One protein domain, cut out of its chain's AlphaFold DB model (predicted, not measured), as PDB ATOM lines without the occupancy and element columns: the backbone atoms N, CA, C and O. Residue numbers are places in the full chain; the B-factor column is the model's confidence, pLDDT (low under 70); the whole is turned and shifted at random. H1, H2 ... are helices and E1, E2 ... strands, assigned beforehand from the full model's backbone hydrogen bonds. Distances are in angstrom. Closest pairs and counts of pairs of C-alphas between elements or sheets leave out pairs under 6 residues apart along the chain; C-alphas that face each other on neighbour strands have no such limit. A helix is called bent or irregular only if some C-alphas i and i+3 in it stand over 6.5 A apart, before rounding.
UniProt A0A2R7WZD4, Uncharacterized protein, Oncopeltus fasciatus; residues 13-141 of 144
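Overview. This is residues 13 to 141 of the 144 residues of an uncharacterized protein of Oncopeltus fasciatus (UniProt A0A2R7WZD4). Little regular structure: a long bent hairpin, E3 and E4, makes one end, short hairpin E5 and E6 with small helix H1 the other, and loops with E2 lie between. E1 and its neighbouring loops line one side. The printed part has 129 residues, 38 in named elements, ordered E1 E2 E3 E4 H1 E5 E6, mostly strand. It is compact, radius of gyration of the C-alphas 15.8 A, spanning 49 by 32 by 24 A.

Along the chain. E3 is residues 75 to 85, 24.3 A, from (-47.615, -35.805, -45.085); E4 88 to 95, 22.4 A; E2 64 to 66; E1 26 to 29; H1 107 to 112; E5 123 to 125; E6 138 to 140, ending at (-35.234, -39.472, -44.159).

Arrangement. E2, E3 and E4 form a meander, each strand the antiparallel neighbour of the one before; N 66 and O 75 are 2.9 A apart, N 83 and O 90 2.9 A. E3 bends by 79 degrees at residue 82. In antiparallel E5 and E6, N 124 and O 139 are 2.9 A apart. H1 is irregular, C-alphas 108 and 111 being 7.2 A apart; 0 of 2 O i to N i+4 pairs and 2 of 3 O i to N i+3 pairs are within hydrogen-bond range. It is not on the E2 E3 E4 sheet; its closest C-alphas to E5 are Phe 112 and Leu 124, 7.3 A. E1 pairs with no named strand and is apart from E2.

Size, cuts and confidence. The farthest C-alphas, Gly 87 and Lys 116, are 50.3 A apart. The printed part has no cut. Links E1 to E2, E4 to H1 and E5 to E6 are long. Residues 131 to 136 have pLDDT under 70.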
ATOM      1  N   THR A  13     -57.796 -31.817 -30.876       94.25
ATOM      2  CA  THR A  13     -58.364 -32.711 -31.891       94.25
ATOM      3  C   THR A  13     -59.879 -32.591 -31.878       94.25
ATOM      4  O   THR A  13     -60.504 -32.531 -30.817       94.25
ATOM      5  N   TYR A  14     -60.497 -32.588 -33.054       95.12
ATOM      6  CA  TYR A  14     -61.948 -32.576 -33.159       95.12
ATOM      7  C   TYR A  14     -62.549 -33.878 -32.618       95.12
ATOM      8  O   TYR A  14     -62.232 -34.981 -33.071       95.12
ATOM      9  N   THR A  15     -63.503 -33.742 -31.696       94.06
ATOM     10  CA  THR A  15     -64.275 -34.876 -31.158       94.06
ATOM     11  C   THR A  15     -65.175 -35.501 -32.227       94.06
ATOM     12  O   THR A  15     -65.381 -36.713 -32.260       94.06
ATOM     13  N   GLY A  16     -65.675 -34.671 -33.144       94.50
ATOM     14  CA  GLY A  16     -66.667 -35.039 -34.150       94.50
ATOM     15  C   GLY A  16     -68.116 -34.785 -33.729       94.50
ATOM     16  O   GLY A  16     -69.020 -35.125 -34.479       94.50
ATOM     17  N   GLN A  17     -68.353 -34.171 -32.562       95.88
ATOM     18  CA  GLN A  17     -69.709 -33.899 -32.063       95.88
ATOM     19  C   GLN A  17     -70.521 -32.987 -33.000       95.88
ATOM     20  O   GLN A  17     -71.717 -33.191 -33.166       95.88
ATOM     21  N   LYS A  18     -69.873 -31.979 -33.603       94.19
ATOM     22  CA  LYS A  18     -70.507 -31.061 -34.566       94.19
ATOM     23  C   LYS A  18     -70.506 -31.610 -35.993       94.19
ATOM     24  O   LYS A  18     -71.467 -31.424 -36.724       94.19
ATOM     25  N   ASP A  19     -69.411 -32.258 -36.375       93.75
ATOM     26  CA  ASP A  19     -69.212 -32.855 -37.693       93.75
ATOM     27  C   ASP A  19     -68.373 -34.125 -37.540       93.75
ATOM     28  O   ASP A  19     -67.172 -34.072 -37.249       93.75
ATOM     29  N   PHE A  20     -69.006 -35.280 -37.733       92.50
ATOM     30  CA  PHE A  20     -68.350 -36.569 -37.552       92.50
ATOM     31  C   PHE A  20     -67.232 -36.803 -38.583       92.50
ATOM     32  O   PHE A  20     -66.298 -37.557 -38.297       92.50
ATOM     33  N   HIS A  21     -67.261 -36.127 -39.740       92.50
ATOM     34  CA  HIS A  21     -66.193 -36.200 -40.740       92.50
ATOM     35  C   HIS A  21     -64.889 -35.559 -40.262       92.50
ATOM     36  O   HIS A  21     -63.841 -35.819 -40.842       92.50
ATOM     37  N   ARG A  22     -64.913 -34.762 -39.190       94.00
ATOM     38  CA  ARG A  22     -63.701 -34.190 -38.589       94.00
ATOM     39  C   ARG A  22     -63.169 -34.992 -37.408       94.00
ATOM     40  O   ARG A  22     -62.086 -34.693 -36.927       94.00
ATOM     41  N   SER A  23     -63.899 -36.003 -36.931       94.75
ATOM     42  CA  SER A  23     -63.507 -36.773 -35.742       94.75
ATOM     43  C   SER A  23     -62.100 -37.358 -35.890       94.75
ATOM     44  O   SER A  23     -61.850 -38.109 -36.833       94.75
ATOM     45  N   GLY A  24     -61.207 -37.053 -34.947       93.00
ATOM     46  CA  GLY A  24     -59.817 -37.530 -34.950       93.00
ATOM     47  C   GLY A  24     -58.827 -36.648 -35.720       93.00
ATOM     48  O   GLY A  24     -57.634 -36.936 -35.709       93.00
ATOM     49  N   LEU A  25     -59.286 -35.568 -36.356       95.81
ATOM     50  CA  LEU A  25     -58.410 -34.618 -37.044       95.81
ATOM     51  C   LEU A  25     -57.945 -33.503 -36.106       95.81
ATOM     52  O   LEU A  25     -58.688 -33.071 -35.221       95.81
ATOM     53  N   LEU A  26     -56.728 -33.021 -36.331       95.31
ATOM     54  CA  LEU A  26     -56.134 -31.905 -35.611       95.31
ATOM     55  C   LEU A  26     -56.871 -30.604 -35.947       95.31
ATOM     56  O   LEU A  26     -57.091 -30.273 -37.113       95.31
ATOM     57  N   ASP A  27     -57.232 -29.871 -34.898       93.81
ATOM     58  CA  ASP A  27     -57.703 -28.489 -34.970       93.81
ATOM     59  C   ASP A  27     -56.518 -27.520 -34.882       93.81
ATOM     60  O   ASP A  27     -56.380 -26.602 -35.686       93.81
ATOM     61  N   ASN A  28     -55.615 -27.762 -33.929       92.19
ATOM     62  CA  ASN A  28     -54.405 -26.973 -33.754       92.19
ATOM     63  C   ASN A  28     -53.277 -27.790 -33.111       92.19
ATOM     64  O   ASN A  28     -53.514 -28.779 -32.410       92.19
ATOM     65  N   TYR A  29     -52.046 -27.339 -33.336       92.06
ATOM     66  CA  TYR A  29     -50.838 -27.824 -32.678       92.06
ATOM     67  C   TYR A  29     -50.069 -26.629 -32.118       92.06
ATOM     68  O   TYR A  29     -49.825 -25.655 -32.831       92.06
ATOM     69  N   ARG A  30     -49.722 -26.675 -30.827       89.69
ATOM     70  CA  ARG A  30     -49.152 -25.544 -30.075       89.69
ATOM     71  C   ARG A  30     -49.961 -24.250 -30.264       89.69
ATOM     72  O   ARG A  30     -49.390 -23.187 -30.482       89.69
ATOM     73  N   SER A  31     -51.290 -24.357 -30.217       90.25
ATOM     74  CA  SER A  31     -52.246 -23.250 -30.407       90.25
ATOM     75  C   SER A  31     -52.329 -22.659 -31.823       90.25
ATOM     76  O   SER A  31     -53.121 -21.742 -32.037       90.25
ATOM     77  N   PHE A  32     -51.583 -23.181 -32.804       91.75
ATOM     78  CA  PHE A  32     -51.655 -22.725 -34.195       91.75
ATOM     79  C   PHE A  32     -52.386 -23.740 -35.089       91.75
ATOM     80  O   PHE A  32     -52.123 -24.942 -34.994       91.75
ATOM     81  N   PRO A  33     -53.263 -23.287 -36.007       91.50
ATOM     82  CA  PRO A  33     -53.901 -24.153 -37.006       91.50
ATOM     83  C   PRO A  33     -52.989 -24.444 -38.219       91.50
ATOM     84  O   PRO A  33     -53.418 -25.027 -39.214       91.50
ATOM     85  N   TYR A  34     -51.727 -24.014 -38.159       94.50
ATOM     86  CA  TYR A  34     -50.691 -24.194 -39.174       94.50
ATOM     87  C   TYR A  34     -49.324 -24.351 -38.497       94.50
ATOM     88  O   TYR A  34     -49.169 -24.089 -37.306       94.50
ATOM     89  N   LEU A  35     -48.321 -24.764 -39.267       93.94
ATOM     90  CA  LEU A  35     -46.948 -24.947 -38.807       93.94
ATOM     91  C   LEU A  35     -46.127 -23.660 -39.016       93.94
ATOM     92  O   LEU A  35     -45.774 -23.354 -40.153       93.94
ATOM     93  N   PRO A  36     -45.794 -22.896 -37.959       92.12
ATOM     94  CA  PRO A  36     -45.217 -21.555 -38.099       92.12
ATOM     95  C   PRO A  36     -43.787 -21.537 -38.660       92.12
ATOM     96  O   PRO A  36     -43.282 -20.485 -39.036       92.12
ATOM     97  N   HIS A  37     -43.103 -22.682 -38.699       90.75
ATOM     98  CA  HIS A  37     -41.747 -22.787 -39.235       90.75
ATOM     99  C   HIS A  37     -41.689 -22.938 -40.757       90.75
ATOM    100  O   HIS A  37     -40.599 -22.778 -41.312       90.75
ATOM    101  N   TRP A  38     -42.817 -23.203 -41.419       93.50
ATOM    102  CA  TRP A  38     -42.925 -23.251 -42.878       93.50
ATOM    103  C   TRP A  38     -43.702 -22.049 -43.416       93.50
ATOM    104  O   TRP A  38     -44.582 -21.509 -42.747       93.50
ATOM    105  N   ASP A  39     -43.416 -21.680 -44.660       92.81
ATOM    106  CA  ASP A  39     -44.233 -20.725 -45.405       92.81
ATOM    107  C   ASP A  39     -45.425 -21.432 -46.062       92.81
ATOM    108  O   ASP A  39     -45.393 -22.637 -46.333       92.81
ATOM    109  N   ALA A  40     -46.494 -20.686 -46.343       91.88
ATOM    110  CA  ALA A  40     -47.603 -21.209 -47.135       91.88
ATOM    111  C   ALA A  40     -47.132 -21.579 -48.559       91.88
ATOM    112  O   ALA A  40     -46.316 -20.860 -49.139       91.88
ATOM    113  N   PRO A  41     -47.646 -22.671 -49.158       92.94
ATOM    114  CA  PRO A  41     -48.673 -23.583 -48.632       92.94
ATOM    115  C   PRO A  41     -48.138 -24.733 -47.748       92.94
ATOM    116  O   PRO A  41     -48.927 -25.520 -47.228       92.94
ATOM    117  N   CYS A  42     -46.819 -24.851 -47.563       94.81
ATOM    118  CA  CYS A  42     -46.171 -25.954 -46.839       94.81
ATOM    119  C   CYS A  42     -46.500 -26.015 -45.338       94.81
ATOM    120  O   CYS A  42     -46.326 -27.055 -44.703       94.81
ATOM    121  N   ASN A  43     -46.983 -24.914 -44.765       95.44
ATOM    122  CA  ASN A  43     -47.393 -24.836 -43.366       95.44
ATOM    123  C   ASN A  43     -48.760 -25.455 -43.060       95.44
ATOM    124  O   ASN A  43     -49.174 -25.448 -41.899       95.44
ATOM    125  N   ASN A  44     -49.476 -25.961 -44.066       94.19
ATOM    126  CA  ASN A  44     -50.818 -26.475 -43.861       94.19
ATOM    127  C   ASN A  44     -50.827 -27.687 -42.915       94.19
ATOM    128  O   ASN A  44     -50.227 -28.724 -43.198       94.19
ATOM    129  N   LEU A  45     -51.565 -27.554 -41.813       93.62
ATOM    130  CA  LEU A  45     -51.862 -28.627 -40.863       93.62
ATOM    131  C   LEU A  45     -53.348 -29.018 -40.874       93.62
ATOM    132  O   LEU A  45     -53.744 -30.003 -40.252       93.62
ATOM    133  N   SER A  46     -54.182 -28.251 -41.579       88.00
ATOM    134  CA  SER A  46     -55.630 -28.431 -41.564       88.00
ATOM    135  C   SER A  46     -55.999 -29.843 -41.999       88.00
ATOM    136  O   SER A  46     -55.501 -30.341 -43.009       88.00
ATOM    137  N   MET A  47     -56.909 -30.470 -41.250       87.56
ATOM    138  CA  MET A  47     -57.427 -31.817 -41.524       87.56
ATOM    139  C   MET A  47     -56.381 -32.943 -41.434       87.56
ATOM    140  O   MET A  47     -56.664 -34.065 -41.852       87.56
ATOM    141  N   ALA A  48     -55.192 -32.686 -40.878       96.00
ATOM    142  CA  ALA A  48     -54.227 -33.740 -40.593       96.00
ATOM    143  C   ALA A  48     -54.681 -34.589 -39.401       96.00
ATOM    144  O   ALA A  48     -55.165 -34.078 -38.395       96.00
ATOM    145  N   SER A  49     -54.507 -35.899 -39.507       96.00
ATOM    146  CA  SER A  49     -54.609 -36.825 -38.391       96.00
ATOM    147  C   SER A  49     -53.273 -36.898 -37.666       96.00
ATOM    148  O   SER A  49     -52.205 -36.828 -38.280       96.00
ATOM    149  N   ASP A  50     -53.330 -37.114 -36.360       93.38
ATOM    150  CA  ASP A  50     -52.154 -37.470 -35.585       93.38
ATOM    151  C   ASP A  50     -51.702 -38.922 -35.877       93.38
ATOM    152  O   ASP A  50     -50.620 -39.315 -35.485       93.38
ATOM    153  N   GLY A  51     -52.497 -39.726 -36.590       92.31
ATOM    154  CA  GLY A  51     -52.244 -41.130 -36.934       92.31
ATOM    155  C   GLY A  51     -52.737 -42.141 -35.907       92.31
ATOM    156  O   GLY A  51     -52.641 -43.340 -36.151       92.31
ATOM    157  N   THR A  52     -53.301 -41.688 -34.787       91.38
ATOM    158  CA  THR A  52     -54.034 -42.556 -33.857       91.38
ATOM    159  C   THR A  52     -55.436 -42.832 -34.398       91.38
ATOM    160  O   THR A  52     -55.953 -43.944 -34.293       91.38
ATOM    161  N   LYS A  53     -56.059 -41.815 -35.008       92.25
ATOM    162  CA  LYS A  53     -57.376 -41.920 -35.638       92.25
ATOM    163  C   LYS A  53     -57.486 -40.992 -36.843       92.25
ATOM    164  O   LYS A  53     -57.292 -39.788 -36.723       92.25
ATOM    165  N   PHE A  54     -57.875 -41.541 -37.987       94.94
ATOM    166  CA  PHE A  54     -58.238 -40.768 -39.176       94.94
ATOM    167  C   PHE A  54     -59.729 -40.400 -39.166       94.94
ATOM    168  O   PHE A  54     -60.502 -40.901 -38.343       94.94
ATOM    169  N   ASN A  55     -60.140 -39.519 -40.081       93.88
ATOM    170  CA  ASN A  55     -61.531 -39.089 -40.187       93.88
ATOM    171  C   ASN A  55     -62.494 -40.271 -40.350       93.88
ATOM    172  O   ASN A  55     -62.175 -41.298 -40.941       93.88
ATOM    173  N   SER A  56     -63.722 -40.105 -39.866       92.62
ATOM    174  CA  SER A  56     -64.749 -41.131 -40.043       92.62
ATOM    175  C   SER A  56     -65.260 -41.171 -41.489       92.62
ATOM    176  O   SER A  56     -65.297 -40.146 -42.175       92.62
ATOM    177  N   ARG A  57     -65.706 -42.360 -41.926       90.69
ATOM    178  CA  ARG A  57     -66.215 -42.642 -43.285       90.69
ATOM    179  C   ARG A  57     -65.210 -42.330 -44.402       90.69
ATOM    180  O   ARG A  57     -65.545 -41.662 -45.377       90.69
ATOM    181  N   ILE A  58     -63.989 -42.843 -44.257       93.06
ATOM    182  CA  ILE A  58     -62.963 -42.779 -45.304       93.06
ATOM    183  C   ILE A  58     -63.488 -43.449 -46.574       93.06
ATOM    184  O   ILE A  58     -63.968 -44.585 -46.538       93.06
ATOM    185  N   THR A  59     -63.393 -42.748 -47.701       91.81
ATOM    186  CA  THR A  59     -63.770 -43.299 -49.011       91.81
ATOM    187  C   THR A  59     -62.563 -43.923 -49.711       91.81
ATOM    188  O   THR A  59     -61.417 -43.608 -49.398       91.81
ATOM    189  N   LYS A  60     -62.804 -44.806 -50.688       89.94
ATOM    190  CA  LYS A  60     -61.735 -45.532 -51.401       89.94
ATOM    191  C   LYS A  60     -60.723 -44.626 -52.110       89.94
ATOM    192  O   LYS A  60     -59.590 -45.046 -52.294       89.94
ATOM    193  N   ASN A  61     -61.119 -43.412 -52.492       91.00
ATOM    194  CA  ASN A  61     -60.288 -42.487 -53.268       91.00
ATOM    195  C   ASN A  61     -59.794 -41.298 -52.430       91.00
ATOM    196  O   ASN A  61     -59.354 -40.294 -52.985       91.00
ATOM    197  N   GLN A  62     -59.922 -41.369 -51.105       94.19
ATOM    198  CA  GLN A  62     -59.570 -40.260 -50.233       94.19
ATOM    199  C   GLN A  62     -58.064 -40.255 -49.933       94.19
ATOM    200  O   GLN A  62     -57.547 -41.213 -49.369       94.19
ATOM    201  N   GLU A  63     -57.373 -39.158 -50.252       94.69
ATOM    202  CA  GLU A  63     -56.049 -38.886 -49.677       94.69
ATOM    203  C   GLU A  63     -56.208 -38.435 -48.219       94.69
ATOM    204  O   GLU A  63     -57.100 -37.647 -47.888       94.69
ATOM    205  N   LEU A  64     -55.340 -38.934 -47.341       95.94
ATOM    206  CA  LEU A  64     -55.338 -38.582 -45.920       95.94
ATOM    207  C   LEU A  64     -54.104 -37.744 -45.600       95.94
ATOM    208  O   LEU A  64     -53.049 -37.933 -46.197       95.94
ATOM    209  N   LEU A  65     -54.216 -36.835 -44.637       95.94
ATOM    210  CA  LEU A  65     -53.073 -36.093 -44.114       95.94
ATOM    211  C   LEU A  65     -52.671 -36.667 -42.757       95.94
ATOM    212  O   LEU A  65     -53.525 -36.935 -41.915       95.94
ATOM    213  N   PHE A  66     -51.371 -36.834 -42.546       95.56
ATOM    214  CA  PHE A  66     -50.779 -37.328 -41.306       95.56
ATOM    215  C   PHE A  66     -49.726 -36.351 -40.790       95.56
ATOM    216  O   PHE A  66     -48.892 -35.872 -41.558       95.56
ATOM    217  N   TYR A  67     -49.745 -36.068 -39.491       94.62
ATOM    218  CA  TYR A  67     -48.767 -35.209 -38.838       94.62
ATOM    219  C   TYR A  67     -48.306 -35.796 -37.505       94.62
ATOM    220  O   TYR A  67     -49.097 -36.155 -36.635       94.62
ATOM    221  N   ARG A  68     -46.989 -35.791 -37.314       91.19
ATOM    222  CA  ARG A  68     -46.329 -35.956 -36.019       91.19
ATOM    223  C   ARG A  68     -45.215 -34.921 -35.923       91.19
ATOM    224  O   ARG A  68     -44.618 -34.569 -36.940       91.19
ATOM    225  N   LYS A  69     -44.890 -34.495 -34.699       87.81
ATOM    226  CA  LYS A  69     -43.791 -33.553 -34.421       87.81
ATOM    227  C   LYS A  69     -42.484 -33.978 -35.090       87.81
ATOM    228  O   LYS A  69     -41.796 -33.134 -35.650       87.81
ATOM    229  N   SER A  70     -42.177 -35.280 -35.059       85.50
ATOM    230  CA  SER A  70     -40.996 -35.844 -35.717       85.50
ATOM    231  C   SER A  70     -40.957 -35.457 -37.187       85.50
ATOM    232  O   SER A  70     -40.012 -34.812 -37.600       85.50
ATOM    233  N   LEU A  71     -42.018 -35.719 -37.948       90.19
ATOM    234  CA  LEU A  71     -42.066 -35.432 -39.383       90.19
ATOM    235  C   LEU A  71     -41.931 -33.955 -39.748       90.19
ATOM    236  O   LEU A  71     -41.642 -33.659 -40.902       90.19
ATOM    237  N   CYS A  72     -42.158 -33.033 -38.811       90.50
ATOM    238  CA  CYS A  72     -42.022 -31.593 -39.024       90.50
ATOM    239  C   CYS A  72     -42.966 -30.978 -40.071       90.50
ATOM    240  O   CYS A  72     -42.941 -29.768 -40.276       90.50
ATOM    241  N   ARG A  73     -43.795 -31.768 -40.755       93.56
ATOM    242  CA  ARG A  73     -44.753 -31.341 -41.782       93.56
ATOM    243  C   ARG A  73     -45.910 -32.325 -41.861       93.56
ATOM    244  O   ARG A  73     -45.758 -33.487 -41.483       93.56
ATOM    245  N   ALA A  74     -47.050 -31.875 -42.377       95.06
ATOM    246  CA  ALA A  74     -48.114 -32.789 -42.764       95.06
ATOM    247  C   ALA A  74     -47.697 -33.568 -44.025       95.06
ATOM    248  O   ALA A  74     -47.129 -33.006 -44.968       95.06
ATOM    249  N   MET A  75     -47.963 -34.870 -44.020       94.38
ATOM    250  CA  MET A  75     -47.615 -35.805 -45.085       94.38
ATOM    251  C   MET A  75     -48.884 -36.415 -45.669       94.38
ATOM    252  O   MET A  75     -49.757 -36.870 -44.930       94.38
ATOM    253  N   SER A  76     -48.974 -36.440 -46.998       94.19
ATOM    254  CA  SER A  76     -50.083 -37.074 -47.709       94.19
ATOM    255  C   SER A  76     -49.911 -38.587 -47.748       94.19
ATOM    256  O   SER A  76     -48.850 -39.093 -48.123       94.19
ATOM    257  N   LEU A  77     -50.981 -39.295 -47.409       95.69
ATOM    258  CA  LEU A  77     -51.119 -40.736 -47.513       95.69
ATOM    259  C   LEU A  77     -52.069 -41.081 -48.661       95.69
ATOM    260  O   LEU A  77     -53.153 -40.505 -48.778       95.69
ATOM    261  N   VAL A  78     -51.675 -42.055 -49.476       95.94
ATOM    262  CA  VAL A  78     -52.440 -42.566 -50.619       95.94
ATOM    263  C   VAL A  78     -52.769 -44.042 -50.420       95.94
ATOM    264  O   VAL A  78     -51.959 -44.804 -49.885       95.94
ATOM    265  N   LYS A  79     -53.974 -44.450 -50.826       95.88
ATOM    266  CA  LYS A  79     -54.412 -45.847 -50.742       95.88
ATOM    267  C   LYS A  79     -53.649 -46.692 -51.759       95.88
ATOM    268  O   LYS A  79     -53.640 -46.373 -52.943       95.88
ATOM    269  N   ILE A  80     -53.095 -47.809 -51.301       95.81
ATOM    270  CA  ILE A  80     -52.388 -48.794 -52.136       95.81
ATOM    271  C   ILE A  80     -53.107 -50.137 -52.224       95.81
ATOM    272  O   ILE A  80     -52.786 -50.956 -53.078       95.81
ATOM    273  N   GLY A  81     -54.088 -50.385 -51.356       95.25
ATOM    274  CA  GLY A  81     -54.779 -51.665 -51.339       95.25
ATOM    275  C   GLY A  81     -55.913 -51.733 -50.332       95.25
ATOM    276  O   GLY A  81     -56.224 -50.768 -49.632       95.25
ATOM    277  N   GLU A  82     -56.541 -52.897 -50.286       96.19
ATOM    278  CA  GLU A  82     -57.540 -53.270 -49.289       96.19
ATOM    279  C   GLU A  82     -57.086 -54.585 -48.659       96.19
ATOM    280  O   GLU A  82     -56.457 -55.409 -49.323       96.19
ATOM    281  N   GLU A  83     -57.381 -54.773 -47.384       95.81
ATOM    282  CA  GLU A  83     -57.074 -56.001 -46.662       95.81
ATOM    283  C   GLU A  83     -58.159 -56.292 -45.625       95.81
ATOM    284  O   GLU A  83     -59.081 -55.502 -45.423       95.81
ATOM    285  N   THR A  84     -58.087 -57.455 -44.983       97.19
ATOM    286  CA  THR A  84     -58.959 -57.798 -43.859       97.19
ATOM    287  C   THR A  84     -58.088 -58.155 -42.667       97.19
ATOM    288  O   THR A  84     -57.344 -59.131 -42.718       97.19
ATOM    289  N   VAL A  85     -58.185 -57.373 -41.595       94.50
ATOM    290  CA  VAL A  85     -57.405 -57.561 -40.366       94.50
ATOM    291  C   VAL A  85     -58.369 -57.939 -39.254       94.50
ATOM    292  O   VAL A  85     -59.279 -57.179 -38.934       94.50
ATOM    293  N   GLY A  86     -58.227 -59.144 -38.696       94.94
ATOM    294  CA  GLY A  86     -59.112 -59.617 -37.622       94.94
ATOM    295  C   GLY A  86     -60.600 -59.652 -38.005       94.94
ATOM    296  O   GLY A  86     -61.451 -59.393 -37.162       94.94
ATOM    297  N   GLY A  87     -60.918 -59.915 -39.278       96.62
ATOM    298  CA  GLY A  87     -62.297 -59.915 -39.790       96.62
ATOM    299  C   GLY A  87     -62.860 -58.530 -40.134       96.62
ATOM    300  O   GLY A  87     -64.005 -58.434 -40.571       96.62
ATOM    301  N   ILE A  88     -62.071 -57.463 -39.980       95.50
ATOM    302  CA  ILE A  88     -62.459 -56.088 -40.309       95.50
ATOM    303  C   ILE A  88     -61.841 -55.700 -41.652       95.50
ATOM    304  O   ILE A  88     -60.627 -55.796 -41.833       95.50
ATOM    305  N   HIS A  89     -62.673 -55.242 -42.590       94.75
ATOM    306  CA  HIS A  89     -62.206 -54.676 -43.857       94.75
ATOM    307  C   HIS A  89     -61.455 -53.362 -43.614       94.75
ATOM    308  O   HIS A  89     -61.947 -52.472 -42.917       94.75
ATOM    309  N   ALA A  90     -60.259 -53.256 -44.184       94.56
ATOM    310  CA  ALA A  90     -59.344 -52.144 -43.990       94.56
ATOM    311  C   ALA A  90     -58.750 -51.666 -45.321       94.56
ATOM    312  O   ALA A  90     -58.643 -52.403 -46.303       94.56
ATOM    313  N   TYR A  91     -58.325 -50.406 -45.336       95.69
ATOM    314  CA  TYR A  91     -57.584 -49.811 -46.439       95.69
ATOM    315  C   TYR A  91     -56.112 -49.690 -46.068       95.69
ATOM    316  O   TYR A  91     -55.778 -49.138 -45.021       95.69
ATOM    317  N   ARG A  92     -55.236 -50.144 -46.965       95.06
ATOM    318  CA  ARG A  92     -53.790 -49.959 -46.838       95.06
ATOM    319  C   ARG A  92     -53.397 -48.619 -47.434       95.06
ATOM    320  O   ARG A  92     -53.709 -48.355 -48.596       95.06
ATOM    321  N   TYR A  93     -52.688 -47.815 -46.654       95.75
ATOM    322  CA  TYR A  93     -52.172 -46.508 -47.050       95.75
ATOM    323  C   TYR A  93     -50.645 -46.486 -46.981       95.75
ATOM    324  O   TYR A  93     -50.056 -47.128 -46.117       95.75
ATOM    325  N   THR A  94     -50.020 -45.718 -47.870       94.69
ATOM    326  CA  THR A  94     -48.586 -45.392 -47.821       94.69
ATOM    327  C   THR A  94     -48.374 -43.898 -48.030       94.69
ATOM    328  O   THR A  94     -49.290 -43.194 -48.463       94.69
ATOM    329  N   PHE A  95     -47.178 -43.393 -47.736       93.69
ATOM    330  CA  PHE A  95     -46.807 -42.024 -48.079       93.69
ATOM    331  C   PHE A  95     -46.805 -41.827 -49.591       93.69
ATOM    332  O   PHE A  95     -46.274 -42.645 -50.336       93.69
ATOM    333  N   LYS A  96     -47.374 -40.712 -50.051       92.88
ATOM    334  CA  LYS A  96     -47.337 -40.342 -51.466       92.88
ATOM    335  C   LYS A  96     -45.886 -40.257 -51.941       92.88
ATOM    336  O   LYS A  96     -45.068 -39.617 -51.277       92.88
ATOM    337  N   ASP A  97     -45.588 -40.814 -53.112       91.38
ATOM    338  CA  ASP A  97     -44.246 -40.749 -53.705       91.38
ATOM    339  C   ASP A  97     -43.707 -39.323 -53.690       91.38
ATOM    340  O   ASP A  97     -44.473 -38.373 -53.848       91.38
ATOM    341  N   ASN A  98     -42.398 -39.138 -53.524       90.19
ATOM    342  CA  ASN A  98     -41.780 -37.809 -53.499       90.19
ATOM    343  C   ASN A  98     -42.364 -36.863 -52.422       90.19
ATOM    344  O   ASN A  98     -42.278 -35.641 -52.558       90.19
ATOM    345  N   ALA A  99     -42.968 -37.381 -51.343       89.12
ATOM    346  CA  ALA A  99     -43.469 -36.533 -50.259       89.12
ATOM    347  C   ALA A  99     -42.354 -35.690 -49.613       89.12
ATOM    348  O   ALA A  99     -42.589 -34.520 -49.326       89.12
ATOM    349  N   LEU A 100     -41.135 -36.231 -49.494       91.56
ATOM    350  CA  LEU A 100     -39.933 -35.521 -49.026       91.56
ATOM    351  C   LEU A 100     -39.072 -34.939 -50.164       91.56
ATOM    352  O   LEU A 100     -37.870 -34.730 -50.007       91.56
ATOM    353  N   ASP A 101     -39.653 -34.703 -51.340       92.81
ATOM    354  CA  ASP A 101     -38.948 -33.983 -52.401       92.81
ATOM    355  C   ASP A 101     -38.666 -32.535 -51.983       92.81
ATOM    356  O   ASP A 101     -39.445 -31.923 -51.259       92.81
ATOM    357  N   ASN A 102     -37.558 -31.981 -52.466       91.31
ATOM    358  CA  ASN A 102     -37.112 -30.624 -52.144       91.31
ATOM    359  C   ASN A 102     -37.627 -29.559 -53.136       91.31
ATOM    360  O   ASN A 102     -37.148 -28.423 -53.128       91.31
ATOM    361  N   GLY A 103     -38.569 -29.916 -54.016       92.62
ATOM    362  CA  GLY A 103     -39.073 -29.047 -55.075       92.62
ATOM    363  C   GLY A 103     -38.498 -29.326 -56.464       92.62
ATOM    364  O   GLY A 103     -38.869 -28.628 -57.411       92.62
ATOM    365  N   ALA A 104     -37.586 -30.297 -56.590       92.12
ATOM    366  CA  ALA A 104     -36.965 -30.683 -57.856       92.12
ATOM    367  C   ALA A 104     -37.910 -31.489 -58.758       92.12
ATOM    368  O   ALA A 104     -37.885 -31.308 -59.973       92.12
ATOM    369  N   VAL A 105     -38.745 -32.352 -58.175       93.62
ATOM    370  CA  VAL A 105     -39.751 -33.144 -58.907       93.62
ATOM    371  C   VAL A 105     -41.158 -32.612 -58.675       93.62
ATOM    372  O   VAL A 105     -41.975 -32.626 -59.591       93.62
ATOM    373  N   ARG A 106     -41.440 -32.125 -57.466       92.31
ATOM    374  CA  ARG A 106     -42.757 -31.649 -57.026       92.31
ATOM    375  C   ARG A 106     -42.663 -30.163 -56.684       92.31
ATOM    376  O   ARG A 106     -42.280 -29.840 -55.559       92.31
ATOM    377  N   PRO A 107     -42.952 -29.236 -57.620       93.81
ATOM    378  CA  PRO A 107     -42.762 -27.799 -57.409       93.81
ATOM    379  C   PRO A 107     -43.462 -27.244 -56.162       93.81
ATOM    380  O   PRO A 107     -42.982 -26.270 -55.581       93.81
ATOM    381  N   GLU A 108     -44.556 -27.868 -55.725       92.62
ATOM    382  CA  GLU A 108     -45.284 -27.519 -54.505       92.62
ATOM    383  C   GLU A 108     -44.463 -27.725 -53.223       92.62
ATOM    384  O   GLU A 108     -44.708 -27.057 -52.223       92.62
ATOM    385  N   ASN A 109     -43.447 -28.591 -53.251       93.75
ATOM    386  CA  ASN A 109     -42.584 -28.848 -52.102       93.75
ATOM    387  C   ASN A 109     -41.429 -27.838 -51.965       93.75
ATOM    388  O   ASN A 109     -40.646 -27.931 -51.019       93.75
ATOM    389  N   LYS A 110     -41.298 -26.849 -52.863       93.62
ATOM    390  CA  LYS A 110     -40.194 -25.869 -52.820       93.62
ATOM    391  C   LYS A 110     -40.101 -25.112 -51.491       93.62
ATOM    392  O   LYS A 110     -38.991 -24.791 -51.071       93.62
ATOM    393  N   CYS A 111     -41.227 -24.862 -50.817       93.12
ATOM    394  CA  CYS A 111     -41.247 -24.185 -49.516       93.12
ATOM    395  C   CYS A 111     -40.667 -25.026 -48.361       93.12
ATOM    396  O   CYS A 111     -40.356 -24.465 -47.313       93.12
ATOM    397  N   PHE A 112     -40.425 -26.330 -48.553       93.19
ATOM    398  CA  PHE A 112     -39.670 -27.144 -47.594       93.19
ATOM    399  C   PHE A 112     -38.150 -26.946 -47.700       93.19
ATOM    400  O   PHE A 112     -37.410 -27.300 -46.783       93.19
ATOM    401  N   CYS A 113     -37.662 -26.317 -48.776       91.62
ATOM    402  CA  CYS A 113     -36.281 -25.850 -48.859       91.62
ATOM    403  C   CYS A 113     -36.150 -24.427 -48.290       91.62
ATOM    404  O   CYS A 113     -36.001 -23.446 -49.026       91.62
ATOM    405  N   LYS A 114     -36.188 -24.333 -46.958       87.88
ATOM    406  CA  LYS A 114     -36.045 -23.066 -46.228       87.88
ATOM    407  C   LYS A 114     -34.608 -22.537 -46.224       87.88
ATOM    408  O   LYS A 114     -34.382 -21.350 -46.439       87.88
ATOM    409  N   TYR A 115     -33.632 -23.416 -46.003       88.06
ATOM    410  CA  TYR A 115     -32.211 -23.061 -45.970       88.06
ATOM    411  C   TYR A 115     -31.530 -23.363 -47.304       88.06
ATOM    412  O   TYR A 115     -31.892 -24.316 -47.996       88.06
ATOM    413  N   LYS A 116     -30.540 -22.539 -47.670       87.88
ATOM    414  CA  LYS A 116     -29.731 -22.719 -48.880       87.88
ATOM    415  C   LYS A 116     -28.290 -23.100 -48.510       87.88
ATOM    416  O   LYS A 116     -27.751 -22.502 -47.579       87.88
ATOM    417  N   PRO A 117     -27.658 -24.034 -49.243       90.75
ATOM    418  CA  PRO A 117     -28.231 -24.833 -50.338       90.75
ATOM    419  C   PRO A 117     -29.312 -25.819 -49.851       90.75
ATOM    420  O   PRO A 117     -29.326 -26.197 -48.684       90.75
ATOM    421  N   CYS A 118     -30.237 -26.206 -50.742       90.69
ATOM    422  CA  CYS A 118     -31.265 -27.199 -50.412       90.69
ATOM    423  C   CYS A 118     -30.626 -28.556 -50.109       90.69
ATOM    424  O   CYS A 118     -29.672 -28.950 -50.780       90.69
ATOM    425  N   LEU A 119     -31.204 -29.295 -49.163       91.69
ATOM    426  CA  LEU A 119     -30.839 -30.692 -48.935       91.69
ATOM    427  C   LEU A 119     -31.209 -31.566 -50.147       91.69
ATOM    428  O   LEU A 119     -32.108 -31.195 -50.913       91.69
ATOM    429  N   PRO A 120     -30.539 -32.720 -50.331       91.31
ATOM    430  CA  PRO A 120     -30.920 -33.711 -51.332       91.31
ATOM    431  C   PRO A 120     -32.384 -34.156 -51.205       91.31
ATOM    432  O   PRO A 120     -32.996 -34.074 -50.141       91.31
ATOM    433  N   ARG A 121     -32.948 -34.649 -52.313       90.75
ATOM    434  CA  ARG A 121     -34.301 -35.227 -52.337       90.75
ATOM    435  C   ARG A 121     -34.374 -36.406 -51.362       90.75
ATOM    436  O   ARG A 121     -33.440 -37.196 -51.314       90.75
ATOM    437  N   GLY A 122     -35.482 -36.524 -50.633       90.12
ATOM    438  CA  GLY A 122     -35.661 -37.562 -49.611       90.12
ATOM    439  C   GLY A 122     -35.296 -37.107 -48.197       90.12
ATOM    440  O   GLY A 122     -35.653 -37.790 -47.245       90.12
ATOM    441  N   ILE A 123     -34.669 -35.932 -48.047       90.50
ATOM    442  CA  ILE A 123     -34.225 -35.402 -46.756       90.50
ATOM    443  C   ILE A 123     -34.953 -34.093 -46.432       90.50
ATOM    444  O   ILE A 123     -34.979 -33.162 -47.240       90.50
ATOM    445  N   LEU A 124     -35.495 -33.995 -45.216       91.25
ATOM    446  CA  LEU A 124     -36.118 -32.781 -44.683       91.25
ATOM    447  C   LEU A 124     -35.322 -32.209 -43.507       91.25
ATOM    448  O   LEU A 124     -34.921 -32.940 -42.603       91.25
ATOM    449  N   ASP A 125     -35.140 -30.887 -43.493       89.25
ATOM    450  CA  ASP A 125     -34.578 -30.166 -42.349       89.25
ATOM    451  C   ASP A 125     -35.630 -29.978 -41.256       89.25
ATOM    452  O   ASP A 125     -36.665 -29.351 -41.487       89.25
ATOM    453  N   VAL A 126     -35.360 -30.515 -40.064       88.75
ATOM    454  CA  VAL A 126     -36.307 -30.511 -38.936       88.75
ATOM    455  C   VAL A 126     -35.803 -29.725 -37.727       88.75
ATOM    456  O   VAL A 126     -36.376 -29.812 -36.635       88.75
ATOM    457  N   ARG A 127     -34.742 -28.926 -37.896       86.25
ATOM    458  CA  ARG A 127     -34.142 -28.154 -36.793       86.25
ATOM    459  C   ARG A 127     -35.139 -27.208 -36.116       86.25
ATOM    460  O   ARG A 127     -35.125 -27.063 -34.899       86.25
ATOM    461  N   ASP A 128     -36.038 -26.607 -36.893       85.56
ATOM    462  CA  ASP A 128     -36.961 -25.579 -36.398       85.56
ATOM    463  C   ASP A 128     -38.165 -26.149 -35.627       85.56
ATOM    464  O   ASP A 128     -38.822 -25.403 -34.905       85.56
ATOM    465  N   CYS A 129     -38.450 -27.451 -35.741       84.31
ATOM    466  CA  CYS A 129     -39.645 -28.069 -35.151       84.31
ATOM    467  C   CYS A 129     -39.342 -29.156 -34.107       84.31
ATOM    468  O   CYS A 129     -40.121 -29.318 -33.167       84.31
ATOM    469  N   TYR A 130     -38.248 -29.917 -34.260       77.19
ATOM    470  CA  TYR A 130     -38.047 -31.143 -33.484       77.19
ATOM    471  C   TYR A 130     -37.140 -30.943 -32.263       77.19
ATOM    472  O   TYR A 130     -37.514 -31.350 -31.166       77.19
ATOM    473  N   TYR A 131     -35.998 -30.263 -32.421       68.12
ATOM    474  CA  TYR A 131     -35.027 -30.020 -31.336       68.12
ATOM    475  C   TYR A 131     -34.864 -28.542 -30.951       68.12
ATOM    476  O   TYR A 131     -34.074 -28.212 -30.065       68.12
ATOM    477  N   GLY A 132     -35.596 -27.643 -31.614       63.09
ATOM    478  CA  GLY A 132     -35.331 -26.209 -31.549       63.09
ATOM    479  C   GLY A 132     -34.000 -25.837 -32.219       63.09
ATOM    480  O   GLY A 132     -33.194 -26.689 -32.594       63.09
ATOM    481  N   LYS A 133     -33.740 -24.531 -32.356       59.59
ATOM    482  CA  LYS A 133     -32.615 -23.965 -33.137       59.59
ATOM    483  C   LYS A 133     -31.199 -24.350 -32.661       59.59
ATOM    484  O   LYS A 133     -30.223 -23.850 -33.209       59.59
ATOM    485  N   SER A 134     -31.064 -25.187 -31.635       58.50
ATOM    486  CA  SER A 134     -29.789 -25.530 -30.997       58.50
ATOM    487  C   SER A 134     -29.062 -26.712 -31.645       58.50
ATOM    488  O   SER A 134     -27.878 -26.903 -31.370       58.50
ATOM    489  N   LYS A 135     -29.727 -27.510 -32.500       66.00
ATOM    490  CA  LYS A 135     -29.122 -28.692 -33.141       66.00
ATOM    491  C   LYS A 135     -29.557 -28.850 -34.594       66.00
ATOM    492  O   LYS A 135     -30.730 -28.713 -34.926       66.00
ATOM    493  N   GLN A 136     -28.602 -29.191 -35.456       69.44
ATOM    494  CA  GLN A 136     -28.876 -29.580 -36.835       69.44
ATOM    495  C   GLN A 136     -29.412 -31.015 -36.849       69.44
ATOM    496  O   GLN A 136     -28.795 -31.914 -36.279       69.44
ATOM    497  N   CYS A 137     -30.583 -31.216 -37.448       79.31
ATOM    498  CA  CYS A 137     -31.255 -32.507 -37.485       79.31
ATOM    499  C   CYS A 137     -32.044 -32.649 -38.783       79.31
ATOM    500  O   CYS A 137     -32.641 -31.681 -39.263       79.31
ATOM    501  N   TYR A 138     -32.043 -33.863 -39.321       83.25
ATOM    502  CA  TYR A 138     -32.676 -34.202 -40.583       83.25
ATOM    503  C   TYR A 138     -33.487 -35.478 -40.448       83.25
ATOM    504  O   TYR A 138     -33.191 -36.314 -39.592       83.25
ATOM    505  N   ILE A 139     -34.480 -35.621 -41.316       81.81
ATOM    506  CA  ILE A 139     -35.269 -36.843 -41.434       81.81
ATOM    507  C   ILE A 139     -35.225 -37.348 -42.862       81.81
ATOM    508  O   ILE A 139     -35.372 -36.571 -43.805       81.81
ATOM    509  N   GLU A 140     -35.080 -38.660 -42.963       82.50
ATOM    510  CA  GLU A 140     -35.234 -39.472 -44.159       82.50
ATOM    511  C   GLU A 140     -36.324 -40.513 -43.873       82.50
ATOM    512  O   GLU A 140     -36.477 -40.967 -42.735       82.50
ATOM    513  N   ILE A 141     -37.132 -40.834 -44.881       72.62
ATOM    514  CA  ILE A 141     -38.160 -41.873 -44.788       72.62
ATOM    515  C   ILE A 141     -37.891 -42.873 -45.898       72.62
ATOM    516  O   ILE A 141     -38.102 -42.563 -47.072       72.62
TER     517      ILE A 141